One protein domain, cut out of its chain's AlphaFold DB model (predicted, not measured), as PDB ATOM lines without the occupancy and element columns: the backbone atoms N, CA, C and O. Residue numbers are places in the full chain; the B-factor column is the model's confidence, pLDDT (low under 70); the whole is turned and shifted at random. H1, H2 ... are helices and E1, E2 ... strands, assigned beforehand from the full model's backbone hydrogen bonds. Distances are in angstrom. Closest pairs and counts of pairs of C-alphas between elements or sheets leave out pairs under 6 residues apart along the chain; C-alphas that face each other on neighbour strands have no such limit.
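This is residues 6 to 184 of the 214 residues of an uncharacterized protein of Acholeplasma axanthum (UniProt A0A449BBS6). A mixed four-stranded sheet of E6, E7, E1 and E8 makes the middle of an elongated domain, with H7 and H8 over one face and H3 on the opposite face, beside the strands and over none of them. At one end of the long axis H1, H2, H5 and H6 form a helical lobe, from which residues 18 to 24 stick out; toward the other end sit two small antiparallel strand pairs, E2 with E5 and E3 with E4. The printed part has 179 residues with eight named helices and eight named strands, in the order H1 H2 E1 H3 E2 E3 E4 E5 H4 E6 H5 H6 E7 H7 H8 E8, and its class is mixed, helices and strands. It is compact, with a radius of gyration of the C-alphas of 18.3 A, and spans 57 by 35 by 28 A.

The sheet runs E6, residues 108 to 112, 13.0 A; E7, residues 143 to 147, 12.9 A; E1, residues 46 to 49, 10.4 A; and E8, residues 178 to 180, ending at C-alpha 180 (150.710, 140.692, 156.152). On it are H3, residues 50 to 59, 14.2 A; H7, residues 148 to 153, 9.0 A; and H8, residues 163 to 174, 15.6 A. The helical lobe holds H1, residues 6 to 15, 14.2 A, beginning at C-alpha 6 (170.373, 138.047, 135.091); H2, residues 28 to 38, 15.4 A; H5, residues 116 to 124, 12.2 A; and H6, residues 131 to 138, 10.5 A. The small pairs are E2, residues 72 to 74, with E5, residues 101 to 103, and E3, residues 79 to 83, 12.5 A, with E4, residues 92 to 96, 11.6 A. H4 is residues 104 to 107.

E6 and E7 are antiparallel, with N 109 and O 146 2.8 A apart. E7 and E1 are parallel, with N 47 and O 143 2.8 A apart. E1 and E8 are antiparallel, with N 48 and O 179 2.9 A apart. H3 is on the sheet at a height of 6.4 A, over none of its strands; its closest C-alphas to E7 are those of Ala 52 and Met 146, 5.2 A. On the opposite face, H7 stands up from the sheet at 56 degrees. On the same face as H7, H8 runs along the strands over E7, at 4 degrees on the local plane. H4 only grazes the sheet and touches H7, the closest C-alphas being those of Val 107 and Lys 148, 5.5 A. The C-alphas of Arg 83 in E3 and Ser 106 in H4 are 5.1 A apart. E3 and E4 form a hairpin, with N 92 and O 83 2.8 A apart; E2 and E5 are antiparallel, with N 73 and O 102 2.8 A apart. H1 and H2 form a helical hairpin at a shallow tilt of 29 degrees, closest at the C-alphas of Tyr 14 and Arg 28, 5.3 A. H5 and H6 form another at 22 degrees, closest at those of Leu 119 and Val 137, 6.4 A. H2 touches H5 at a steep tilt of 54 degrees, closest at those of Asn 33 and Val 120, 6.3 A. In H1, H2, H3, H5 and H6 every O i to N i+4 pair is within hydrogen-bond range, against 1 of 2 in H7 and 6 of 8 in H8; H4 is too short for such a pair.

The two C-alphas farthest apart are those of Asn 22 and Asp 78, 58.4 A. The printed part has no cut. The links from H1 to H2 and from H3 to E2 are long, with 12 residues each. The mean pLDDT of the printed part is 91.4, and residues 17 to 26 are under 70.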
ATOM      1  N   GLU A   6     169.240 137.136 134.891       92.62
ATOM      2  CA  GLU A   6     170.373 138.047 135.091       92.62
ATOM      3  C   GLU A   6     170.724 138.240 136.573       92.62
ATOM      4  O   GLU A   6     171.897 138.249 136.936       92.62
ATOM      5  N   THR A   7     169.722 138.339 137.452       92.69
ATOM      6  CA  THR A   7     169.931 138.438 138.902       92.69
ATOM      7  C   THR A   7     170.513 137.144 139.470       92.69
ATOM      8  O   THR A   7     171.398 137.201 140.321       92.69
ATOM      9  N   ILE A   8     170.067 135.979 138.987       93.25
ATOM     10  CA  ILE A   8     170.620 134.675 139.391       93.25
ATOM     11  C   ILE A   8     172.097 134.579 138.992       93.25
ATOM     12  O   ILE A   8     172.938 134.229 139.820       93.25
ATOM     13  N   GLU A   9     172.436 134.957 137.758       92.06
ATOM     14  CA  GLU A   9     173.823 134.955 137.279       92.06
ATOM     15  C   GLU A   9     174.711 135.942 138.048       92.06
ATOM     16  O   GLU A   9     175.838 135.606 138.413       92.06
ATOM     17  N   GLN A  10     174.196 137.126 138.396       91.94
ATOM     18  CA  GLN A  10     174.903 138.057 139.279       91.94
ATOM     19  C   GLN A  10     175.151 137.450 140.666       91.94
ATOM     20  O   GLN A  10     176.261 137.541 141.188       91.94
ATOM     21  N   ILE A  11     174.150 136.795 141.263       93.62
ATOM     22  CA  ILE A  11     174.311 136.124 142.559       93.62
ATOM     23  C   ILE A  11     175.392 135.045 142.467       93.62
ATOM     24  O   ILE A  11     176.285 135.024 143.315       93.62
ATOM     25  N   LYS A  12     175.378 134.201 141.428       91.62
ATOM     26  CA  LYS A  12     176.433 133.199 141.197       91.62
ATOM     27  C   LYS A  12     177.811 133.834 141.105       91.62
ATOM     28  O   LYS A  12     178.744 133.373 141.763       91.62
ATOM     29  N   PHE A  13     177.918 134.892 140.309       89.06
ATOM     30  CA  PHE A  13     179.163 135.607 140.078       89.06
ATOM     31  C   PHE A  13     179.763 136.148 141.382       89.06
ATOM     32  O   PHE A  13     180.940 135.926 141.656       89.06
ATOM     33  N   TYR A  14     178.955 136.789 142.230       90.00
ATOM     34  CA  TYR A  14     179.441 137.351 143.495       90.00
ATOM     35  C   TYR A  14     179.575 136.329 144.634       90.00
ATOM     36  O   TYR A  14     180.241 136.628 145.625       90.00
ATOM     37  N   SER A  15     178.986 135.138 144.505       87.56
ATOM     38  CA  SER A  15     179.077 134.082 145.523       87.56
ATOM     39  C   SER A  15     180.322 133.201 145.368       87.56
ATOM     40  O   SER A  15     180.838 132.710 146.366       87.56
ATOM     41  N   LYS A  16     180.847 133.016 144.147       80.44
ATOM     42  CA  LYS A  16     182.024 132.166 143.907       80.44
ATOM     43  C   LYS A  16     183.342 132.868 144.253       80.44
ATOM     44  O   LYS A  16     183.595 134.012 143.865       80.44
ATOM     45  N   SER A  17     184.229 132.150 144.940       63.53
ATOM     46  CA  SER A  17     185.626 132.544 145.108       63.53
ATOM     47  C   SER A  17     186.431 132.230 143.844       63.53
ATOM     48  O   SER A  17     186.605 131.064 143.509       63.53
ATOM     49  N   GLY A  18     186.947 133.246 143.154       53.66
ATOM     50  CA  GLY A  18     187.885 133.055 142.046       53.66
ATOM     51  C   GLY A  18     188.512 134.366 141.585       53.66
ATOM     52  O   GLY A  18     187.899 135.425 141.737       53.66
ATOM     53  N   ASP A  19     189.739 134.280 141.071       50.00
ATOM     54  CA  ASP A  19     190.381 135.340 140.296       50.00
ATOM     55  C   ASP A  19     189.681 135.391 138.935       50.00
ATOM     56  O   ASP A  19     189.797 134.474 138.122       50.00
ATOM     57  N   PHE A  20     188.887 136.430 138.702       55.50
ATOM     58  CA  PHE A  20     188.227 136.624 137.418       55.50
ATOM     59  C   PHE A  20     189.094 137.574 136.595       55.50
ATOM     60  O   PHE A  20     189.130 138.772 136.864       55.50
ATOM     61  N   ASN A  21     189.817 137.041 135.605       52.25
ATOM     62  CA  ASN A  21     190.643 137.817 134.670       52.25
ATOM     63  C   ASN A  21     191.626 138.801 135.349       52.25
ATOM     64  O   ASN A  21     191.718 139.951 134.926       52.25
ATOM     65  N   ASN A  22     192.349 138.376 136.395       54.09
ATOM     66  CA  ASN A  22     193.283 139.207 137.182       54.09
ATOM     67  C   ASN A  22     192.649 140.394 137.940       54.09
ATOM     68  O   ASN A  22     193.372 141.265 138.429       54.09
ATOM     69  N   TYR A  23     191.318 140.455 138.069       54.53
ATOM     70  CA  TYR A  23     190.640 141.460 138.888       54.53
ATOM     71  C   TYR A  23     190.155 140.851 140.205       54.53
ATOM     72  O   TYR A  23     189.166 140.113 140.255       54.53
ATOM     73  N   GLN A  24     190.793 141.241 141.310       58.84
ATOM     74  CA  GLN A  24     190.249 140.997 142.642       58.84
ATOM     75  C   GLN A  24     189.077 141.946 142.909       58.84
ATOM     76  O   GLN A  24     189.251 143.143 143.142       58.84
ATOM     77  N   ILE A  25     187.856 141.408 142.933       66.50
ATOM     78  CA  ILE A  25     186.696 142.146 143.443       66.50
ATOM     79  C   ILE A  25     186.833 142.237 144.965       66.50
ATOM     80  O   ILE A  25     186.472 141.313 145.695       66.50
ATOM     81  N   ALA A  26     187.333 143.376 145.441       66.75
ATOM     82  CA  ALA A  26     187.689 143.593 146.842       66.75
ATOM     83  C   ALA A  26     186.520 143.441 147.839       66.75
ATOM     84  O   ALA A  26     186.761 143.251 149.028       66.75
ATOM     85  N   ASN A  27     185.251 143.513 147.401       83.50
ATOM     86  CA  ASN A  27     184.110 143.433 148.321       83.50
ATOM     87  C   ASN A  27     182.864 142.719 147.759       83.50
ATOM     88  O   ASN A  27     181.758 143.264 147.738       83.50
ATOM     89  N   ARG A  28     183.032 141.463 147.325       87.31
ATOM     90  CA  ARG A  28     181.925 140.617 146.831       87.31
ATOM     91  C   ARG A  28     180.773 140.485 147.826       87.31
ATOM     92  O   ARG A  28     179.617 140.599 147.435       87.31
ATOM     93  N   LYS A  29     181.088 140.309 149.115       90.56
ATOM     94  CA  LYS A  29     180.085 140.168 150.180       90.56
ATOM     95  C   LYS A  29     179.168 141.389 150.248       90.56
ATOM     96  O   LYS A  29     177.953 141.243 150.353       90.56
ATOM     97  N   TYR A  30     179.737 142.591 150.162       90.69
ATOM     98  CA  TYR A  30     178.961 143.827 150.127       90.69
ATOM     99  C   TYR A  30     178.102 143.932 148.869       90.69
ATOM    100  O   TYR A  30     176.920 144.245 148.979       90.69
ATOM    101  N   LEU A  31     178.665 143.648 147.693       91.75
ATOM    102  CA  LEU A  31     177.932 143.729 146.425       91.75
ATOM    103  C   LEU A  31     176.768 142.735 146.384       91.75
ATOM    104  O   LEU A  31     175.649 143.126 146.058       91.75
ATOM    105  N   LEU A  32     176.989 141.496 146.827       93.69
ATOM    106  CA  LEU A  32     175.930 140.498 146.967       93.69
ATOM    107  C   LEU A  32     174.853 140.959 147.958       93.69
ATOM    108  O   LEU A  32     173.663 140.839 147.681       93.69
ATOM    109  N   ASN A  33     175.249 141.571 149.079       94.69
ATOM    110  CA  ASN A  33     174.307 142.166 150.030       94.69
ATOM    111  C   ASN A  33     173.436 143.255 149.380       94.69
ATOM    112  O   ASN A  33     172.235 143.300 149.639       94.69
ATOM    113  N   GLN A  34     174.018 144.116 148.535       93.06
ATOM    114  CA  GLN A  34     173.270 145.149 147.809       93.06
ATOM    115  C   GLN A  34     172.308 144.543 146.784       93.06
ATOM    116  O   GLN A  34     171.151 144.955 146.742       93.06
ATOM    117  N   ILE A  35     172.750 143.537 146.024       94.25
ATOM    118  CA  ILE A  35     171.910 142.840 145.038       94.25
ATOM    119  C   ILE A  35     170.679 142.246 145.719       94.25
ATOM    120  O   ILE A  35     169.560 142.528 145.302       94.25
ATOM    121  N   LEU A  36     170.860 141.501 146.816       95.75
ATOM    122  CA  LEU A  36     169.739 140.879 147.529       95.75
ATOM    123  C   LEU A  36     168.728 141.903 148.070       95.75
ATOM    124  O   LEU A  36     167.528 141.640 148.050       95.75
ATOM    125  N   ARG A  37     169.182 143.083 148.512       93.38
ATOM    126  CA  ARG A  37     168.304 144.172 148.992       93.38
ATOM    127  C   ARG A  37     167.495 144.850 147.890       93.38
ATOM    128  O   ARG A  37     166.495 145.492 148.191       93.38
ATOM    129  N   GLN A  38     167.948 144.763 146.643       91.31
ATOM    130  CA  GLN A  38     167.306 145.402 145.491       91.31
ATOM    131  C   GLN A  38     166.298 144.487 144.787       91.31
ATOM    132  O   GLN A  38     165.589 144.940 143.887       91.31
ATOM    133  N   ILE A  39     166.203 143.216 145.191       92.50
ATOM    134  CA  ILE A  39     165.251 142.269 144.610       92.50
ATOM    135  C   ILE A  39     163.829 142.759 144.871       92.50
ATOM    136  O   ILE A  39     163.414 142.976 146.010       92.50
ATOM    137  N   LYS A  40     163.058 142.910 143.791       90.62
ATOM    138  CA  LYS A  40     161.649 143.278 143.874       90.62
ATOM    139  C   LYS A  40     160.854 142.107 144.443       90.62
ATOM    140  O   LYS A  40     160.620 141.111 143.763       90.62
ATOM    141  N   LEU A  41     160.431 142.252 145.690       92.31
ATOM    142  CA  LEU A  41     159.597 141.265 146.363       92.31
ATOM    143  C   LEU A  41     158.123 141.435 145.962       92.31
ATOM    144  O   LEU A  41     157.676 142.569 145.752       92.31
ATOM    145  N   PRO A  42     157.354 140.339 145.875       93.12
ATOM    146  CA  PRO A  42     155.913 140.411 145.701       93.12
ATOM    147  C   PRO A  42     155.237 140.763 147.042       93.12
ATOM    148  O   PRO A  42     155.861 140.692 148.106       93.12
ATOM    149  N   ILE A  43     153.976 141.198 147.002       92.00
ATOM    150  CA  ILE A  43     153.296 141.809 148.157       92.00
ATOM    151  C   ILE A  43     153.136 140.841 149.347       92.00
ATOM    152  O   ILE A  43     153.164 141.269 150.499       92.00
ATOM    153  N   GLU A  44     153.088 139.532 149.093       94.69
ATOM    154  CA  GLU A  44     152.986 138.453 150.089       94.69
ATOM    155  C   GLU A  44     154.219 138.369 150.999       94.69
ATOM    156  O   GLU A  44     154.159 137.765 152.069       94.69
ATOM    157  N   LYS A  45     155.351 138.942 150.569       96.31
ATOM    158  CA  LYS A  45     156.609 138.993 151.331       96.31
ATOM    159  C   LYS A  45     156.734 140.240 152.201       96.31
ATOM    160  O   LYS A  45     157.750 140.401 152.881       96.31
ATOM    161  N   TYR A  46     155.734 141.119 152.177       97.06
ATOM    162  CA  TYR A  46     155.721 142.315 153.001       97.06
ATOM    163  C   TYR A  46     154.784 142.179 154.192       97.06
ATOM    164  O   TYR A  46     153.648 141.716 154.096       97.06
ATOM    165  N   TYR A  47     155.276 142.692 155.307       98.06
ATOM    166  CA  TYR A  47     154.555 142.896 156.544       98.06
ATOM    167  C   TYR A  47     154.555 144.381 156.889       98.06
ATOM    168  O   TYR A  47     155.433 145.135 156.459       98.06
ATOM    169  N   ILE A  48     153.609 144.796 157.719       97.81
ATOM    170  CA  ILE A  48     153.585 146.127 158.316       97.81
ATOM    171  C   ILE A  48     153.234 146.024 159.794       97.81
ATOM    172  O   ILE A  48     152.316 145.293 160.160       97.81
ATOM    173  N   SER A  49     153.960 146.740 160.649       98.25
ATOM    174  CA  SER A  49     153.561 146.874 162.052       98.25
ATOM    175  C   SER A  49     152.242 147.640 162.161       98.25
ATOM    176  O   SER A  49     151.995 148.584 161.402       98.25
ATOM    177  N   ILE A  50     151.407 147.274 163.127       96.81
ATOM    178  CA  ILE A  50     150.129 147.955 163.356       96.81
ATOM    179  C   ILE A  50     150.356 149.443 163.658       96.81
ATOM    180  O   ILE A  50     149.660 150.292 163.103       96.81
ATOM    181  N   ASN A  51     151.379 149.786 164.446       97.38
ATOM    182  CA  ASN A  51     151.691 151.178 164.774       97.38
ATOM    183  C   ASN A  51     152.136 151.985 163.549       97.38
ATOM    184  O   ASN A  51     151.689 153.119 163.370       97.38
ATOM    185  N   ALA A  52     152.974 151.414 162.674       97.44
ATOM    186  CA  ALA A  52     153.340 152.082 161.425       97.44
ATOM    187  C   ALA A  52     152.132 152.279 160.515       97.44
ATOM    188  O   ALA A  52     151.988 153.352 159.934       97.44
ATOM    189  N   LEU A  53     151.257 151.274 160.409       95.56
ATOM    190  CA  LEU A  53     150.033 151.378 159.621       95.56
ATOM    191  C   LEU A  53     149.110 152.469 160.171       95.56
ATOM    192  O   LEU A  53     148.593 153.264 159.391       95.56
ATOM    193  N   ASN A  54     148.924 152.536 161.489       94.38
ATOM    194  CA  ASN A  54     148.087 153.547 162.133       94.38
ATOM    195  C   ASN A  54     148.661 154.947 161.936       94.38
ATOM    196  O   ASN A  54     147.955 155.818 161.435       94.38
ATOM    197  N   LEU A  55     149.958 155.148 162.196       95.88
ATOM    198  CA  LEU A  55     150.606 156.437 161.955       95.88
ATOM    199  C   LEU A  55     150.514 156.847 160.480       95.88
ATOM    200  O   LEU A  55     150.218 158.001 160.167       95.88
ATOM    201  N   TRP A  56     150.747 155.895 159.568       95.19
ATOM    202  CA  TRP A  56     150.599 156.113 158.132       95.19
ATOM    203  C   TRP A  56     149.196 156.588 157.789       95.19
ATOM    204  O   TRP A  56     149.032 157.619 157.140       95.19
ATOM    205  N   LYS A  57     148.189 155.862 158.277       89.94
ATOM    206  CA  LYS A  57     146.781 156.182 158.073       89.94
ATOM    207  C   LYS A  57     146.424 157.529 158.658       89.94
ATOM    208  O   LYS A  57     145.701 158.255 157.997       89.94
ATOM    209  N   GLU A  58     146.877 157.869 159.856       91.88
ATOM    210  CA  GLU A  58     146.504 159.094 160.563       91.88
ATOM    211  C   GLU A  58     147.118 160.335 159.923       91.88
ATOM    212  O   GLU A  58     146.396 161.301 159.661       91.88
ATOM    213  N   MET A  59     148.414 160.286 159.611       93.69
ATOM    214  CA  MET A  59     149.197 161.477 159.278       93.69
ATOM    215  C   MET A  59     149.564 161.611 157.804       93.69
ATOM    216  O   MET A  59     149.771 162.729 157.324       93.69
ATOM    217  N   PHE A  60     149.659 160.500 157.082       92.50
ATOM    218  CA  PHE A  60     150.173 160.452 155.717       92.50
ATOM    219  C   PHE A  60     149.085 159.971 154.743       92.50
ATOM    220  O   PHE A  60     147.944 159.713 155.126       92.50
ATOM    221  N   GLY A  61     149.408 159.934 153.451       81.56
ATOM    222  CA  GLY A  61     148.466 159.545 152.405       81.56
ATOM    223  C   GLY A  61     149.109 158.717 151.306       81.56
ATOM    224  O   GLY A  61     150.332 158.689 151.148       81.56
ATOM    225  N   GLY A  62     148.254 158.068 150.521       84.88
ATOM    226  CA  GLY A  62     148.669 157.164 149.458       84.88
ATOM    227  C   GLY A  62     149.107 155.784 149.973       84.88
ATOM    228  O   GLY A  62     149.191 155.555 151.188       84.88
ATOM    229  N   PRO A  63     149.391 154.845 149.055       88.31
ATOM    230  CA  PRO A  63     149.867 153.515 149.406       88.31
ATOM    231  C   PRO A  63     151.256 153.598 150.039       88.31
ATOM    232  O   PRO A  63     152.199 154.079 149.414       88.31
ATOM    233  N   ILE A  64     151.420 153.090 151.266       90.56
ATOM    234  CA  ILE A  64     152.730 153.088 151.943       90.56
ATOM    235  C   ILE A  64     153.805 152.380 151.110       90.56
ATOM    236  O   ILE A  64     154.962 152.794 151.115       90.56
ATOM    237  N   MET A  65     153.407 151.368 150.331       90.75
ATOM    238  CA  MET A  65     154.291 150.586 149.469       90.75
ATOM    239  C   MET A  65     155.040 151.420 148.428       90.75
ATOM    240  O   MET A  65     156.159 151.063 148.063       90.75
ATOM    241  N   ASP A  66     154.492 152.572 148.043       91.31
ATOM    242  CA  ASP A  66     155.116 153.484 147.088       91.31
ATOM    243  C   ASP A  66     156.218 154.339 147.721       91.31
ATOM    244  O   ASP A  66     156.797 155.197 147.052       91.31
ATOM    245  N   TYR A  67     156.518 154.149 149.006       93.12
ATOM    246  CA  TYR A  67     157.521 154.915 149.735       93.12
ATOM    247  C   TYR A  67     158.634 154.025 150.262       93.12
ATOM    248  O   TYR A  67     158.395 152.899 150.688       93.12
ATOM    249  N   TRP A  68     159.865 154.529 150.193       91.25
ATOM    250  CA  TRP A  68     161.065 153.819 150.622       91.25
ATOM    251  C   TRP A  68     162.175 154.810 150.972       91.25
ATOM    252  O   TRP A  68     162.283 155.887 150.380       91.25
ATOM    253  N   TYR A  69     163.034 154.417 151.910       88.94
ATOM    254  CA  TYR A  69     164.300 155.077 152.241       88.94
ATOM    255  C   TYR A  69     164.246 156.623 152.265       88.94
ATOM    256  O   TYR A  69     163.637 157.200 153.163       88.94
ATOM    257  N   ASN A  70     164.880 157.308 151.307       92.44
ATOM    258  CA  ASN A  70     164.986 158.774 151.267       92.44
ATOM    259  C   ASN A  70     163.761 159.466 150.639       92.44
ATOM    260  O   ASN A  70     163.738 160.695 150.550       92.44
ATOM    261  N   LYS A  71     162.752 158.721 150.167       95.00
ATOM    262  CA  LYS A  71     161.568 159.328 149.550       95.00
ATOM    263  C   LYS A  71     160.854 160.206 150.578       95.00
ATOM    264  O   LYS A  71     160.618 159.789 151.714       95.00
ATOM    265  N   LYS A  72     160.537 161.437 150.175       95.44
ATOM    266  CA  LYS A  72     159.818 162.389 151.023       95.44
ATOM    267  C   LYS A  72     158.354 161.968 151.154       95.44
ATOM    268  O   LYS A  72     157.711 161.650 150.156       95.44
ATOM    269  N   ILE A  73     157.849 162.000 152.380       95.44
ATOM    270  CA  ILE A  73     156.445 161.802 152.736       95.44
ATOM    271  C   ILE A  73     155.895 163.121 153.266       95.44
ATOM    272  O   ILE A  73     156.556 163.803 154.052       95.44
ATOM    273  N   LYS A  74     154.707 163.502 152.800       95.75
ATOM    274  CA  LYS A  74     154.057 164.767 153.154       95.75
ATOM    275  C   LYS A  74     153.011 164.521 154.235       95.75
ATOM    276  O   LYS A  74     152.138 163.676 154.049       95.75
ATOM    277  N   ALA A  75     153.089 165.263 155.336       95.62
ATOM    278  CA  ALA A  75     152.055 165.249 156.362       95.62
ATOM    279  C   ALA A  75     150.778 165.902 155.816       95.62
ATOM    280  O   ALA A  75     150.819 167.013 155.280       95.62
ATOM    281  N   LEU A  76     149.650 165.205 155.934       94.12
ATOM    282  CA  LEU A  76     148.335 165.709 155.529       94.12
ATOM    283  C   LEU A  76     147.635 166.465 156.659       94.12
ATOM    284  O   LEU A  76     146.782 167.315 156.407       94.12
ATOM    285  N   VAL A  77     148.011 166.180 157.902       93.62
ATOM    286  CA  VAL A  77     147.460 166.796 159.109       93.62
ATOM    287  C   VAL A  77     148.586 167.152 160.070       93.62
ATOM    288  O   VAL A  77     149.671 166.571 160.003       93.62
ATOM    289  N   ASP A  78     148.311 168.102 160.958       94.50
ATOM    290  CA  ASP A  78     149.191 168.390 162.083       94.50
ATOM    291  C   ASP A  78     149.246 167.181 163.021       94.50
ATOM    292  O   ASP A  78     148.242 166.502 163.248       94.50
ATOM    293  N   GLY A  79     150.414 166.921 163.590       94.06
ATOM    294  CA  GLY A  79     150.576 165.869 164.583       94.06
ATOM    295  C   GLY A  79     151.993 165.808 165.117       94.06
ATOM    296  O   GLY A  79     152.815 166.680 164.837       94.06
ATOM    297  N   ASN A  80     152.289 164.760 165.876       95.44
ATOM    298  CA  ASN A  80     153.604 164.556 166.463       95.44
ATOM    299  C   ASN A  80     154.213 163.249 165.973       95.44
ATOM    300  O   ASN A  80     153.540 162.223 165.907       95.44
ATOM    301  N   ILE A  81     155.509 163.282 165.681       96.12
ATOM    302  CA  ILE A  81     156.269 162.120 165.228       96.12
ATOM    303  C   ILE A  81     157.642 162.084 165.889       96.12
ATOM    304  O   ILE A  81     158.261 163.115 166.159       96.12
ATOM    305  N   THR A  82     158.161 160.876 166.086       96.62
ATOM    306  CA  THR A  82     159.569 160.675 166.439       96.62
ATOM    307  C   THR A  82     160.397 160.598 165.163       96.62
ATOM    308  O   THR A  82     160.167 159.735 164.316       96.62
ATOM    309  N   ARG A  83     161.382 161.491 165.024       95.69
ATOM    310  CA  ARG A  83     162.284 161.555 163.863       95.69
ATOM    311  C   ARG A  83     163.703 161.171 164.240       95.69
ATOM    312  O   ARG A  83     164.238 161.639 165.238       95.69
ATOM    313  N   PHE A  84     164.351 160.387 163.392       95.50
ATOM    314  CA  PHE A  84     165.733 159.952 163.573       95.50
ATOM    315  C   PHE A  84     166.626 160.501 162.466       95.50
ATOM    316  O   PHE A  84     166.366 160.288 161.280       95.50
ATOM    317  N   VAL A  85     167.750 161.101 162.856       90.56
ATOM    318  CA  VAL A  85     168.780 161.568 161.920       90.56
ATOM    319  C   VAL A  85     169.787 160.452 161.662       90.56
ATOM    320  O   VAL A  85     170.451 159.966 162.579       90.56
ATOM    321  N   GLY A  86     169.930 160.043 160.401       82.25
ATOM    322  CA  GLY A  86     170.952 159.073 160.013       82.25
ATOM    323  C   GLY A  86     170.833 157.737 160.760       82.25
ATOM    324  O   GLY A  86     169.757 157.122 160.808       82.25
ATOM    325  N   ALA A  87     171.963 157.307 161.325       81.19
ATOM    326  CA  ALA A  87     172.115 156.093 162.121       81.19
ATOM    327  C   ALA A  87     172.014 156.330 163.640       81.19
ATOM    328  O   ALA A  87     172.275 155.400 164.403       81.19
ATOM    329  N   LYS A  88     171.631 157.538 164.088       87.06
ATOM    330  CA  LYS A  88     171.477 157.832 165.520       87.06
ATOM    331  C   LYS A  88     170.501 156.851 166.179       87.06
ATOM    332  O   LYS A  88     169.536 156.394 165.547       87.06
ATOM    333  N   LYS A  89     170.814 156.494 167.429       83.06
ATOM    334  CA  LYS A  89     170.001 155.592 168.251       83.06
ATOM    335  C   LYS A  89     168.752 156.288 168.763       83.06
ATOM    336  O   LYS A  89     167.698 155.677 168.701       83.06
ATOM    337  N   ASP A  90     168.877 157.549 169.155       90.56
ATOM    338  CA  ASP A  90     167.780 158.317 169.732       90.56
ATOM    339  C   ASP A  90     167.083 159.165 168.671       90.56
ATOM    340  O   ASP A  90     167.715 159.714 167.756       90.56
ATOM    341  N   GLY A  91     165.762 159.234 168.787       91.44
ATOM    342  CA  GLY A  91     164.909 160.056 167.944       91.44
ATOM    343  C   GLY A  91     164.479 161.320 168.678       91.44
ATOM    344  O   GLY A  91     164.305 161.320 169.893       91.44
ATOM    345  N   SER A  92     164.278 162.401 167.935       94.31
ATOM    346  CA  SER A  92     163.656 163.621 168.437       94.31
ATOM    347  C   SER A  92     162.146 163.531 168.240       94.31
ATOM    348  O   SER A  92     161.684 163.493 167.093       94.31
ATOM    349  N   TYR A  93     161.391 163.501 169.335       95.81
ATOM    350  CA  TYR A  93     159.940 163.669 169.301       95.81
ATOM    351  C   TYR A  93     159.597 165.144 169.108       95.81
ATOM    352  O   TYR A  93     160.199 166.014 169.737       95.81
ATOM    353  N   GLY A  94     158.652 165.438 168.222       94.38
ATOM    354  CA  GLY A  94     158.191 166.804 168.023       94.38
ATOM    355  C   GLY A  94     157.048 166.900 167.030       94.38
ATOM    356  O   GLY A  94     156.670 165.913 166.392       94.38
ATOM    357  N   SER A  95     156.525 168.113 166.898       95.44
ATOM    358  CA  SER A  95     155.426 168.412 165.995       95.44
ATOM    359  C   SER A  95     155.869 168.458 164.534       95.44
ATOM    360  O   SER A  95     157.007 168.799 164.191       95.44
ATOM    361  N   ILE A  96     154.940 168.096 163.659       95.75
ATOM    362  CA  ILE A  96     155.005 168.290 162.218       95.75
ATOM    363  C   ILE A  96     153.701 168.944 161.775       95.75
ATOM    364  O   ILE A  96     152.615 168.475 162.111       95.75
ATOM    365  N   SER A  97     153.820 170.043 161.037       96.06
ATOM    366  CA  SER A  97     152.666 170.745 160.480       96.06
ATOM    367  C   SER A  97     152.218 170.102 159.173       96.06
ATOM    368  O   SER A  97     153.048 169.649 158.372       96.06
ATOM    369  N   SER A  98     150.916 170.139 158.916       96.50
ATOM    370  CA  SER A  98     150.316 169.798 157.634       96.50
ATOM    371  C   SER A  98     151.026 170.541 156.502       96.50
ATOM    372  O   SER A  98     151.445 171.692 156.630       96.50
ATOM    373  N   GLY A  99     151.238 169.847 155.389       94.88
ATOM    374  CA  GLY A  99     151.982 170.367 154.249       94.88
ATOM    375  C   GLY A  99     153.491 170.124 154.315       94.88
ATOM    376  O   GLY A  99     154.131 170.053 153.262       94.88
ATOM    377  N   SER A 100     154.059 169.929 155.508       96.38
ATOM    378  CA  SER A 100     155.493 169.675 155.683       96.38
ATOM    379  C   SER A 100     155.887 168.286 155.187       96.38
ATOM    380  O   SER A 100     155.092 167.348 155.194       96.38
ATOM    381  N   SER A 101     157.143 168.145 154.761       95.38
ATOM    382  CA  SER A 101     157.700 166.866 154.307       95.38
ATOM    383  C   SER A 101     158.805 166.364 155.225       95.38
ATOM    384  O   SER A 101     159.633 167.144 155.693       95.38
ATOM    385  N   VAL A 102     158.865 165.050 155.411       95.38
ATOM    386  CA  VAL A 102     159.984 164.354 156.066       95.38
ATOM    387  C   VAL A 102     160.440 163.181 155.211       95.38
ATOM    388  O   VAL A 102     159.704 162.710 154.352       95.38
ATOM    389  N   GLU A 103     161.667 162.705 155.401       96.31
ATOM    390  CA  GLU A 103     162.124 161.489 154.721       96.31
ATOM    391  C   GLU A 103     161.477 160.256 155.356       96.31
ATOM    392  O   GLU A 103     161.446 160.153 156.585       96.31
ATOM    393  N   TYR A 104     161.041 159.286 154.550       96.94
ATOM    394  CA  TYR A 104     160.468 158.030 155.045       96.94
ATOM    395  C   TYR A 104     161.368 157.365 156.100       96.94
ATOM    396  O   TYR A 104     160.928 157.127 157.221       96.94
ATOM    397  N   ARG A 105     162.667 157.207 155.810       95.62
ATOM    398  CA  ARG A 105     163.692 156.634 156.711       95.62
ATOM    399  C   ARG A 105     163.877 157.360 158.042       95.62
ATOM    400  O   ARG A 105     164.641 156.886 158.888       95.62
ATOM    401  N   SER A 106     163.344 158.571 158.185       96.31
ATOM    402  CA  SER A 106     163.447 159.333 159.430       96.31
ATOM    403  C   SER A 106     162.391 158.894 160.439       96.31
ATOM    404  O   SER A 106     162.637 159.021 161.633       96.31
ATOM    405  N   VAL A 107     161.279 158.319 159.972       97.19
ATOM    406  CA  VAL A 107     160.133 157.898 160.795       97.19
ATOM    407  C   VAL A 107     159.921 156.389 160.728       97.19
ATOM    408  O   VAL A 107     159.651 155.768 161.751       97.19
ATOM    409  N   PHE A 108     160.095 155.794 159.551       97.12
ATOM    410  CA  PHE A 108     159.854 154.385 159.262       97.12
ATOM    411  C   PHE A 108     161.160 153.649 158.938       97.12
ATOM    412  O   PHE A 108     162.180 154.259 158.591       97.12
ATOM    413  N   HIS A 109     161.131 152.325 159.050       95.69
ATOM    414  CA  HIS A 109     162.210 151.439 158.640       95.69
ATOM    415  C   HIS A 109     161.663 150.199 157.929       95.69
ATOM    416  O   HIS A 109     160.603 149.689 158.289       95.69
ATOM    417  N   ASP A 110     162.423 149.722 156.943       95.56
ATOM    418  CA  ASP A 110     162.163 148.474 156.233       95.56
ATOM    419  C   ASP A 110     163.098 147.403 156.814       95.56
ATOM    420  O   ASP A 110     164.245 147.240 156.378       95.56
ATOM    421  N   ASP A 111     162.625 146.715 157.851       95.94
ATOM    422  CA  ASP A 111     163.393 145.669 158.517       95.94
ATOM    423  C   ASP A 111     163.322 144.372 157.711       95.94
ATOM    424  O   ASP A 111     162.244 143.903 157.346       95.94
ATOM    425  N   HIS A 112     164.476 143.769 157.444       96.56
ATOM    426  CA  HIS A 112     164.524 142.474 156.772       96.56
ATOM    427  C   HIS A 112     164.339 141.401 157.840       96.56
ATOM    428  O   HIS A 112     165.205 141.238 158.702       96.56
ATOM    429  N   ILE A 113     163.209 140.687 157.798       96.94
ATOM    430  CA  ILE A 113     162.789 139.785 158.879       96.94
ATOM    431  C   ILE A 113     163.905 138.779 159.178       96.94
ATOM    432  O   ILE A 113     164.375 138.706 160.315       96.94
ATOM    433  N   ILE A 114     164.414 138.119 158.140       96.88
ATOM    434  CA  ILE A 114     165.698 137.422 158.183       96.88
ATOM    435  C   ILE A 114     166.782 138.386 157.668       96.88
ATOM    436  O   ILE A 114     166.660 138.900 156.552       96.88
ATOM    437  N   PRO A 115     167.859 138.644 158.435       95.75
ATOM    438  CA  PRO A 115     168.926 139.533 158.000       95.75
ATOM    439  C   PRO A 115     169.556 139.077 156.685       95.75
ATOM    440  O   PRO A 115     170.057 137.957 156.586       95.75
ATOM    441  N   ILE A 116     169.641 139.985 155.706       96.44
ATOM    442  CA  ILE A 116     170.277 139.711 154.405       96.44
ATOM    443  C   ILE A 116     171.697 139.162 154.561       96.44
ATOM    444  O   ILE A 116     172.108 138.313 153.784       96.44
ATOM    445  N   SER A 117     172.448 139.595 155.579       94.75
ATOM    446  CA  SER A 117     173.796 139.073 155.832       94.75
ATOM    447  C   SER A 117     173.831 137.559 156.036       94.75
ATOM    448  O   SER A 117     174.771 136.933 155.572       94.75
ATOM    449  N   LYS A 118     172.806 136.967 156.663       95.12
ATOM    450  CA  LYS A 118     172.726 135.512 156.843       95.12
ATOM    451  C   LYS A 118     172.481 134.784 155.525       95.12
ATOM    452  O   LYS A 118     173.094 133.759 155.277       95.12
ATOM    453  N   LEU A 119     171.626 135.346 154.672       96.00
ATOM    454  CA  LEU A 119     171.361 134.799 153.340       96.00
ATOM    455  C   LEU A 119     172.599 134.908 152.440       96.00
ATOM    456  O   LEU A 119     172.896 133.995 151.682       96.00
ATOM    457  N   VAL A 120     173.353 136.006 152.561       95.38
ATOM    458  CA  VAL A 120     174.663 136.161 151.909       95.38
ATOM    459  C   VAL A 120     175.632 135.078 152.377       95.38
ATOM    460  O   VAL A 120     176.281 134.459 151.541       95.38
ATOM    461  N   ASP A 121     175.720 134.834 153.686       93.81
ATOM    462  CA  ASP A 121     176.600 133.799 154.234       93.81
ATOM    463  C   ASP A 121     176.187 132.392 153.759       93.81
ATOM    464  O   ASP A 121     177.051 131.590 153.422       93.81
ATOM    465  N   GLU A 122     174.887 132.104 153.654       94.50
ATOM    466  CA  GLU A 122     174.373 130.842 153.097       94.50
ATOM    467  C   GLU A 122     174.771 130.649 151.623       94.50
ATOM    468  O   GLU A 122     175.211 129.569 151.239       94.50
ATOM    469  N   LEU A 123     174.678 131.700 150.799       94.75
ATOM    470  CA  LEU A 123     175.065 131.639 149.383       94.75
ATOM    471  C   LEU A 123     176.578 131.495 149.195       94.75
ATOM    472  O   LEU A 123     177.020 130.741 148.331       94.75
ATOM    473  N   MET A 124     177.375 132.215 149.989       91.50
ATOM    474  CA  MET A 124     178.837 132.211 149.878       91.50
ATOM    475  C   MET A 124     179.479 130.919 150.391       91.50
ATOM    476  O   MET A 124     180.558 130.567 149.927       91.50
ATOM    477  N   ASN A 125     178.838 130.233 151.340       91.62
ATOM    478  CA  ASN A 125     179.345 128.990 151.924       91.62
ATOM    479  C   ASN A 125     178.754 127.731 151.265       91.62
ATOM    480  O   ASN A 125     178.942 126.634 151.783       91.62
ATOM    481  N   SER A 126     178.013 127.872 150.162       90.12
ATOM    482  CA  SER A 126     177.478 126.724 149.433       90.12
ATOM    483  C   SER A 126     178.514 126.147 148.469       90.12
ATOM    484  O   SER A 126     178.961 126.833 147.547       90.12
ATOM    485  N   ASP A 127     178.826 124.862 148.634       84.56
ATOM    486  CA  ASP A 127     179.747 124.130 147.757       84.56
ATOM    487  C   ASP A 127     179.193 123.953 146.333       84.56
ATOM    488  O   ASP A 127     179.951 123.896 145.362       84.56
ATOM    489  N   ASN A 128     177.864 123.888 146.186       87.25
ATOM    490  CA  ASN A 128     177.197 123.733 144.896       87.25
ATOM    491  C   ASN A 128     176.045 124.729 144.741       87.25
ATOM    492  O   ASN A 128     174.903 124.489 145.136       87.25
ATOM    493  N   LEU A 129     176.364 125.870 144.139       91.06
ATOM    494  CA  LEU A 129     175.417 126.952 143.941       91.06
ATOM    495  C   LEU A 129     174.596 126.756 142.653       91.06
ATOM    496  O   LEU A 129     175.011 127.189 141.573       91.06
ATOM    497  N   THR A 130     173.432 126.113 142.782       93.94
ATOM    498  CA  THR A 130     172.456 125.925 141.692       93.94
ATOM    499  C   THR A 130     171.398 127.034 141.656       93.94
ATOM    500  O   THR A 130     171.233 127.789 142.619       93.94
ATOM    501  N   ASP A 131     170.654 127.130 140.550       94.44
ATOM    502  CA  ASP A 131     169.563 128.104 140.388       94.44
ATOM    503  C   ASP A 131     168.454 127.865 141.413       94.44
ATOM    504  O   ASP A 131     167.926 128.814 141.997       94.44
ATOM    505  N   GLU A 132     168.139 126.598 141.683       94.25
ATOM    506  CA  GLU A 132     167.135 126.177 142.657       94.25
ATOM    507  C   GLU A 132     167.539 126.589 144.071       94.25
ATOM    508  O   GLU A 132     166.716 127.141 144.808       94.25
ATOM    509  N   LEU A 133     168.812 126.389 144.440       94.56
ATOM    510  CA  LEU A 133     169.331 126.828 145.732       94.56
ATOM    511  C   LEU A 133     169.230 128.349 145.859       94.56
ATOM    512  O   LEU A 133     168.669 128.832 146.842       94.56
ATOM    513  N   ILE A 134     169.694 129.105 144.859       95.25
ATOM    514  CA  ILE A 134     169.599 130.572 144.859       95.25
ATOM    515  C   ILE A 134     168.146 131.006 145.037       95.25
ATOM    516  O   ILE A 134     167.844 131.814 145.918       95.25
ATOM    517  N   CYS A 135     167.230 130.438 144.253       95.06
ATOM    518  CA  CYS A 135     165.811 130.752 144.350       95.06
ATOM    519  C   CYS A 135     165.258 130.437 145.742       95.06
ATOM    520  O   CYS A 135     164.514 131.249 146.294       95.06
ATOM    521  N   SER A 136     165.644 129.306 146.334       95.19
ATOM    522  CA  SER A 136     165.210 128.917 147.678       95.19
ATOM    523  C   SER A 136     165.680 129.903 148.753       95.19
ATOM    524  O   SER A 136     164.873 130.309 149.589       95.19
ATOM    525  N   VAL A 137     166.938 130.359 148.693       95.56
ATOM    526  CA  VAL A 137     167.524 131.300 149.660       95.56
ATOM    527  C   VAL A 137     166.903 132.681 149.511       95.56
ATOM    528  O   VAL A 137     166.461 133.279 150.491       95.56
ATOM    529  N   VAL A 138     166.804 133.176 148.281       95.31
ATOM    530  CA  VAL A 138     166.200 134.479 147.990       95.31
ATOM    531  C   VAL A 138     164.715 134.488 148.371       95.31
ATOM    532  O   VAL A 138     164.204 135.495 148.860       95.31
ATOM    533  N   ASN A 139     164.005 133.365 148.234       95.31
ATOM    534  CA  ASN A 139     162.607 133.258 148.653       95.31
ATOM    535  C   ASN A 139     162.418 133.351 150.182       95.31
ATOM    536  O   ASN A 139     161.288 133.540 150.632       95.31
ATOM    537  N   LYS A 140     163.485 133.271 150.988       96.44
ATOM    538  CA  LYS A 140     163.431 133.547 152.435       96.44
ATOM    539  C   LYS A 140     163.358 135.045 152.749       96.44
ATOM    540  O   LYS A 140     163.079 135.403 153.890       96.44
ATOM    541  N   ILE A 141     163.614 135.926 151.775       97.50
ATOM    542  CA  ILE A 141     163.554 137.373 151.993       97.50
ATOM    543  C   ILE A 141     162.102 137.797 152.210       97.50
ATOM    544  O   ILE A 141     161.243 137.630 151.342       97.50
ATOM    545  N   SER A 142     161.868 138.419 153.356       97.44
ATOM    546  CA  SER A 142     160.656 139.157 153.681       97.44
ATOM    547  C   SER A 142     161.003 140.423 154.450       97.44
ATOM    548  O   SER A 142     162.057 140.528 155.089       97.44
ATOM    549  N   VAL A 143     160.128 141.419 154.342       97.44
ATOM    550  CA  VAL A 143     160.369 142.768 154.860       97.44
ATOM    551  C   VAL A 143     159.194 143.205 155.717       97.44
ATOM    552  O   VAL A 143     158.045 143.115 155.295       97.44
ATOM    553  N   CYS A 144     159.480 143.723 156.906       97.75
ATOM    554  CA  CYS A 144     158.503 144.370 157.762       97.75
ATOM    555  C   CYS A 144     158.708 145.886 157.741       97.75
ATOM    556  O   CYS A 144     159.769 146.389 158.113       97.75
ATOM    557  N   ARG A 145     157.674 146.618 157.327       97.38
ATOM    558  CA  ARG A 145     157.606 148.074 157.446       97.38
ATOM    559  C   ARG A 145     157.158 148.432 158.852       97.38
ATOM    560  O   ARG A 145     156.038 148.121 159.257       97.38
ATOM    561  N   MET A 146     158.018 149.090 159.605       97.75
ATOM    562  CA  MET A 146     157.744 149.437 160.998       97.75
ATOM    563  C   MET A 146     158.136 150.872 161.299       97.75
ATOM    564  O   MET A 146     158.819 151.528 160.505       97.75
ATOM    565  N   LEU A 147     157.703 151.385 162.447       97.44
ATOM    566  CA  LEU A 147     158.244 152.638 162.939       97.44
ATOM    567  C   LEU A 147     159.725 152.434 163.243       97.44
ATOM    568  O   LEU A 147     160.159 151.412 163.769       97.44
ATOM    569  N   LYS A 148     160.535 153.447 162.970       96.25
ATOM    570  CA  LYS A 148     161.968 153.382 163.243       96.25
ATOM    571  C   LYS A 148     162.261 153.245 164.738       96.25
ATOM    572  O   LYS A 148     163.277 152.668 165.102       96.25
ATOM    573  N   VAL A 149     161.369 153.736 165.600       95.94
ATOM    574  CA  VAL A 149     161.456 153.510 167.050       95.94
ATOM    575  C   VAL A 149     161.280 152.031 167.415       95.94
ATOM    576  O   VAL A 149     161.983 151.544 168.296       95.94
ATOM    577  N   GLU A 150     160.422 151.300 166.697       96.38
ATOM    578  CA  GLU A 150     160.240 149.857 166.878       96.38
ATOM    579  C   GLU A 150     161.501 149.110 166.436       96.38
ATOM    580  O   GLU A 150     162.046 148.343 167.230       96.38
ATOM    581  N   ASP A 151     162.050 149.430 165.254       95.19
ATOM    582  CA  ASP A 151     163.335 148.889 164.762       95.19
ATOM    583  C   ASP A 151     164.453 149.020 165.808       95.19
ATOM    584  O   ASP A 151     165.194 148.072 166.066       95.19
ATOM    585  N   ARG A 152     164.561 150.176 166.480       93.19
ATOM    586  CA  ARG A 152     165.601 150.392 167.504       93.19
ATOM    587  C   ARG A 152     165.501 149.452 168.699       93.19
ATOM    588  O   ARG A 152     166.516 149.221 169.356       93.19
ATOM    589  N   SER A 153     164.317 148.918 168.980       92.25
ATOM    590  CA  SER A 153     164.089 147.993 170.090       92.25
ATOM    591  C   SER A 153     164.427 146.536 169.746       92.25
ATOM    592  O   SER A 153     164.592 145.712 170.655       92.25
ATOM    593  N   VAL A 154     164.552 146.219 168.452       92.44
ATOM    594  CA  VAL A 154     164.712 144.863 167.924       92.44
ATOM    595  C   VAL A 154     166.202 144.495 167.802       92.44
ATOM    596  O   VAL A 154     167.022 145.286 167.326       92.44
ATOM    597  N   PRO A 155     166.614 143.279 168.211       89.69
ATOM    598  CA  PRO A 155     167.970 142.798 167.964       89.69
ATOM    599  C   PRO A 155     168.245 142.662 166.457       89.69
ATOM    600  O   PRO A 155     167.478 142.055 165.715       89.69
ATOM    601  N   ARG A 156     169.390 143.179 165.994       83.88
ATOM    602  CA  ARG A 156     169.711 143.230 164.553       83.88
ATOM    603  C   ARG A 156     169.987 141.871 163.904       83.88
ATOM    604  O   ARG A 156     169.652 141.685 162.744       83.88
ATOM    605  N   LEU A 157     170.647 140.949 164.612       83.31
ATOM    606  CA  LEU A 157     171.145 139.688 164.028       83.31
ATOM    607  C   LEU A 157     170.755 138.438 164.825       83.31
ATOM    608  O   LEU A 157     170.429 137.404 164.244       83.31
ATOM    609  N   LYS A 158     170.815 138.517 166.158       84.75
ATOM    610  CA  LYS A 158     170.689 137.358 167.047       84.75
ATOM    611  C   LYS A 158     169.273 136.774 167.014       84.75
ATOM    612  O   LYS A 158     168.312 137.505 167.230       84.75
ATOM    613  N   GLY A 159     169.173 135.458 166.805       84.19
ATOM    614  CA  GLY A 159     167.920 134.698 166.897       84.19
ATOM    615  C   GLY A 159     166.959 134.871 165.719       84.19
ATOM    616  O   GLY A 159     165.807 134.471 165.819       84.19
ATOM    617  N   ARG A 160     167.406 135.488 164.618       92.75
ATOM    618  CA  ARG A 160     166.581 135.716 163.424       92.75
ATOM    619  C   ARG A 160     166.818 134.614 162.391       92.75
ATOM    620  O   ARG A 160     167.535 134.863 161.422       92.75
ATOM    621  N   GLU A 161     166.362 133.389 162.660       91.31
ATOM    622  CA  GLU A 161     166.577 132.237 161.758       91.31
ATOM    623  C   GLU A 161     165.415 132.034 160.782       91.31
ATOM    624  O   GLU A 161     165.639 131.846 159.589       91.31
ATOM    625  N   THR A 162     164.175 132.117 161.269       95.25
ATOM    626  CA  THR A 162     162.971 131.969 160.442       95.25
ATOM    627  C   THR A 162     162.044 133.169 160.587       95.25
ATOM    628  O   THR A 162     162.040 133.852 161.611       95.25
ATOM    629  N   GLU A 163     161.234 133.419 159.559       95.56
ATOM    630  CA  GLU A 163     160.209 134.467 159.582       95.56
ATOM    631  C   GLU A 163     159.255 134.299 160.772       95.56
ATOM    632  O   GLU A 163     159.032 135.242 161.531       95.56
ATOM    633  N   GLU A 164     158.764 133.077 160.980       95.38
ATOM    634  CA  GLU A 164     157.852 132.743 162.072       95.38
ATOM    635  C   GLU A 164     158.471 133.020 163.446       95.38
ATOM    636  O   GLU A 164     157.839 133.654 164.290       95.38
ATOM    637  N   GLN A 165     159.723 132.608 163.667       95.00
ATOM    638  CA  GLN A 165     160.425 132.856 164.925       95.00
ATOM    639  C   GLN A 165     160.582 134.356 165.185       95.00
ATOM    640  O   GLN A 165     160.351 134.826 166.300       95.00
ATOM    641  N   VAL A 166     160.979 135.124 164.170       96.81
ATOM    642  CA  VAL A 166     161.179 136.568 164.320       96.81
ATOM    643  C   VAL A 166     159.864 137.252 164.678       96.81
ATOM    644  O   VAL A 166     159.832 138.042 165.618       96.81
ATOM    645  N   ILE A 167     158.772 136.913 163.994       96.38
ATOM    646  CA  ILE A 167     157.459 137.509 164.249       96.38
ATOM    647  C   ILE A 167     156.925 137.094 165.628       96.38
ATOM    648  O   ILE A 167     156.600 137.946 166.457       96.38
ATOM    649  N   ASN A 168     156.862 135.791 165.905       95.44
ATOM    650  CA  ASN A 168     156.179 135.268 167.090       95.44
ATOM    651  C   ASN A 168     156.983 135.407 168.383       95.44
ATOM    652  O   ASN A 168     156.387 135.395 169.459       95.44
ATOM    653  N   VAL A 169     158.309 135.530 168.289       94.06
ATOM    654  CA  VAL A 169     159.190 135.656 169.454       94.06
ATOM    655  C   VAL A 169     159.773 137.056 169.525       94.06
ATOM    656  O   VAL A 169     159.558 137.758 170.505       94.06
ATOM    657  N   ILE A 170     160.514 137.495 168.508       96.19
ATOM    658  CA  ILE A 170     161.292 138.736 168.615       96.19
ATOM    659  C   ILE A 170     160.383 139.965 168.593       96.19
ATOM    660  O   ILE A 170     160.466 140.786 169.507       96.19
ATOM    661  N   TYR A 171     159.523 140.095 167.585       97.19
ATOM    662  CA  TYR A 171     158.608 141.232 167.468       97.19
ATOM    663  C   TYR A 171     157.580 141.227 168.601       97.19
ATOM    664  O   TYR A 171     157.454 142.226 169.310       97.19
ATOM    665  N   ARG A 172     156.936 140.084 168.865       94.88
ATOM    666  CA  ARG A 172     155.950 139.963 169.949       94.88
ATOM    667  C   ARG A 172     156.530 140.286 171.333       94.88
ATOM    668  O   ARG A 172     155.900 141.029 172.078       94.88
ATOM    669  N   ASN A 173     157.751 139.847 171.661       95.56
ATOM    670  CA  ASN A 173     158.408 140.204 172.934       95.56
ATOM    671  C   ASN A 173     158.725 141.702 173.064       95.56
ATOM    672  O   ASN A 173     159.028 142.179 174.157       95.56
ATOM    673  N   LYS A 174     158.699 142.445 171.955       96.31
ATOM    674  CA  LYS A 174     158.854 143.903 171.916       96.31
ATOM    675  C   LYS A 174     157.519 144.639 171.792       96.31
ATOM    676  O   LYS A 174     157.532 145.857 171.667       96.31
ATOM    677  N   GLY A 175     156.393 143.924 171.844       96.56
ATOM    678  CA  GLY A 175     155.063 144.502 171.650       96.56
ATOM    679  C   GLY A 175     154.808 144.969 170.215       96.56
ATOM    680  O   GLY A 175     153.955 145.823 169.997       96.56
ATOM    681  N   ILE A 176     155.560 144.451 169.240       97.88
ATOM    682  CA  ILE A 176     155.399 144.785 167.826       97.88
ATOM    683  C   ILE A 176     154.472 143.744 167.205       97.88
ATOM    684  O   ILE A 176     154.859 142.598 166.966       97.88
ATOM    685  N   GLU A 177     153.241 144.154 166.937       97.50
ATOM    686  CA  GLU A 177     152.268 143.361 166.192       97.50
ATOM    687  C   GLU A 177     152.340 143.715 164.711       97.50
ATOM    688  O   GLU A 177     152.441 144.889 164.347       97.50
ATOM    689  N   VAL A 178     152.292 142.701 163.846       97.62
ATOM    690  CA  VAL A 178     152.453 142.868 162.399       97.62
ATOM    691  C   VAL A 178     151.314 142.208 161.635       97.62
ATOM    692  O   VAL A 178     150.802 141.164 162.032       97.62
ATOM    693  N   LEU A 179     150.958 142.806 160.505       96.31
ATOM    694  CA  LEU A 179     149.996 142.287 159.541       96.31
ATOM    695  C   LEU A 179     150.720 141.963 158.238       96.31
ATOM    696  O   LEU A 179     151.636 142.691 157.843       96.31
ATOM    697  N   LYS A 180     150.299 140.903 157.544       96.00
ATOM    698  CA  LYS A 180     150.710 140.692 156.152       96.00
ATOM    699  C   LYS A 180     150.064 141.752 155.276       96.00
ATOM    700  O   LYS A 180     148.874 142.019 155.390       96.00
ATOM    701  N   MET A 181     150.840 142.329 154.364       92.56
ATOM    702  CA  MET A 181     150.357 143.402 153.495       92.56
ATOM    703  C   MET A 181     149.236 142.962 152.551       92.56
ATOM    704  O   MET A 181     148.393 143.784 152.211       92.56
ATOM    705  N   VAL A 182     149.192 141.684 152.164       91.25
ATOM    706  CA  VAL A 182     148.085 141.119 151.370       91.25
ATOM    707  C   VAL A 182     146.741 141.142 152.090       91.25
ATOM    708  O   VAL A 182     145.707 141.233 151.436       91.25
ATOM    709  N   ASP A 183     146.754 141.127 153.422       89.19
ATOM    710  CA  ASP A 183     145.543 141.142 154.243       89.19
ATOM    711  C   ASP A 183     145.110 142.579 154.587       89.19
ATOM    712  O   ASP A 183     144.031 142.814 155.139       89.19
ATOM    713  N   VAL A 184     145.937 143.576 154.251       85.12
ATOM    714  CA  VAL A 184     145.612 144.989 154.445       85.12
ATOM    715  C   VAL A 184     144.747 145.454 153.277       85.12
ATOM    716  O   VAL A 184     145.238 145.883 152.236       85.12
TER     717      VAL A 184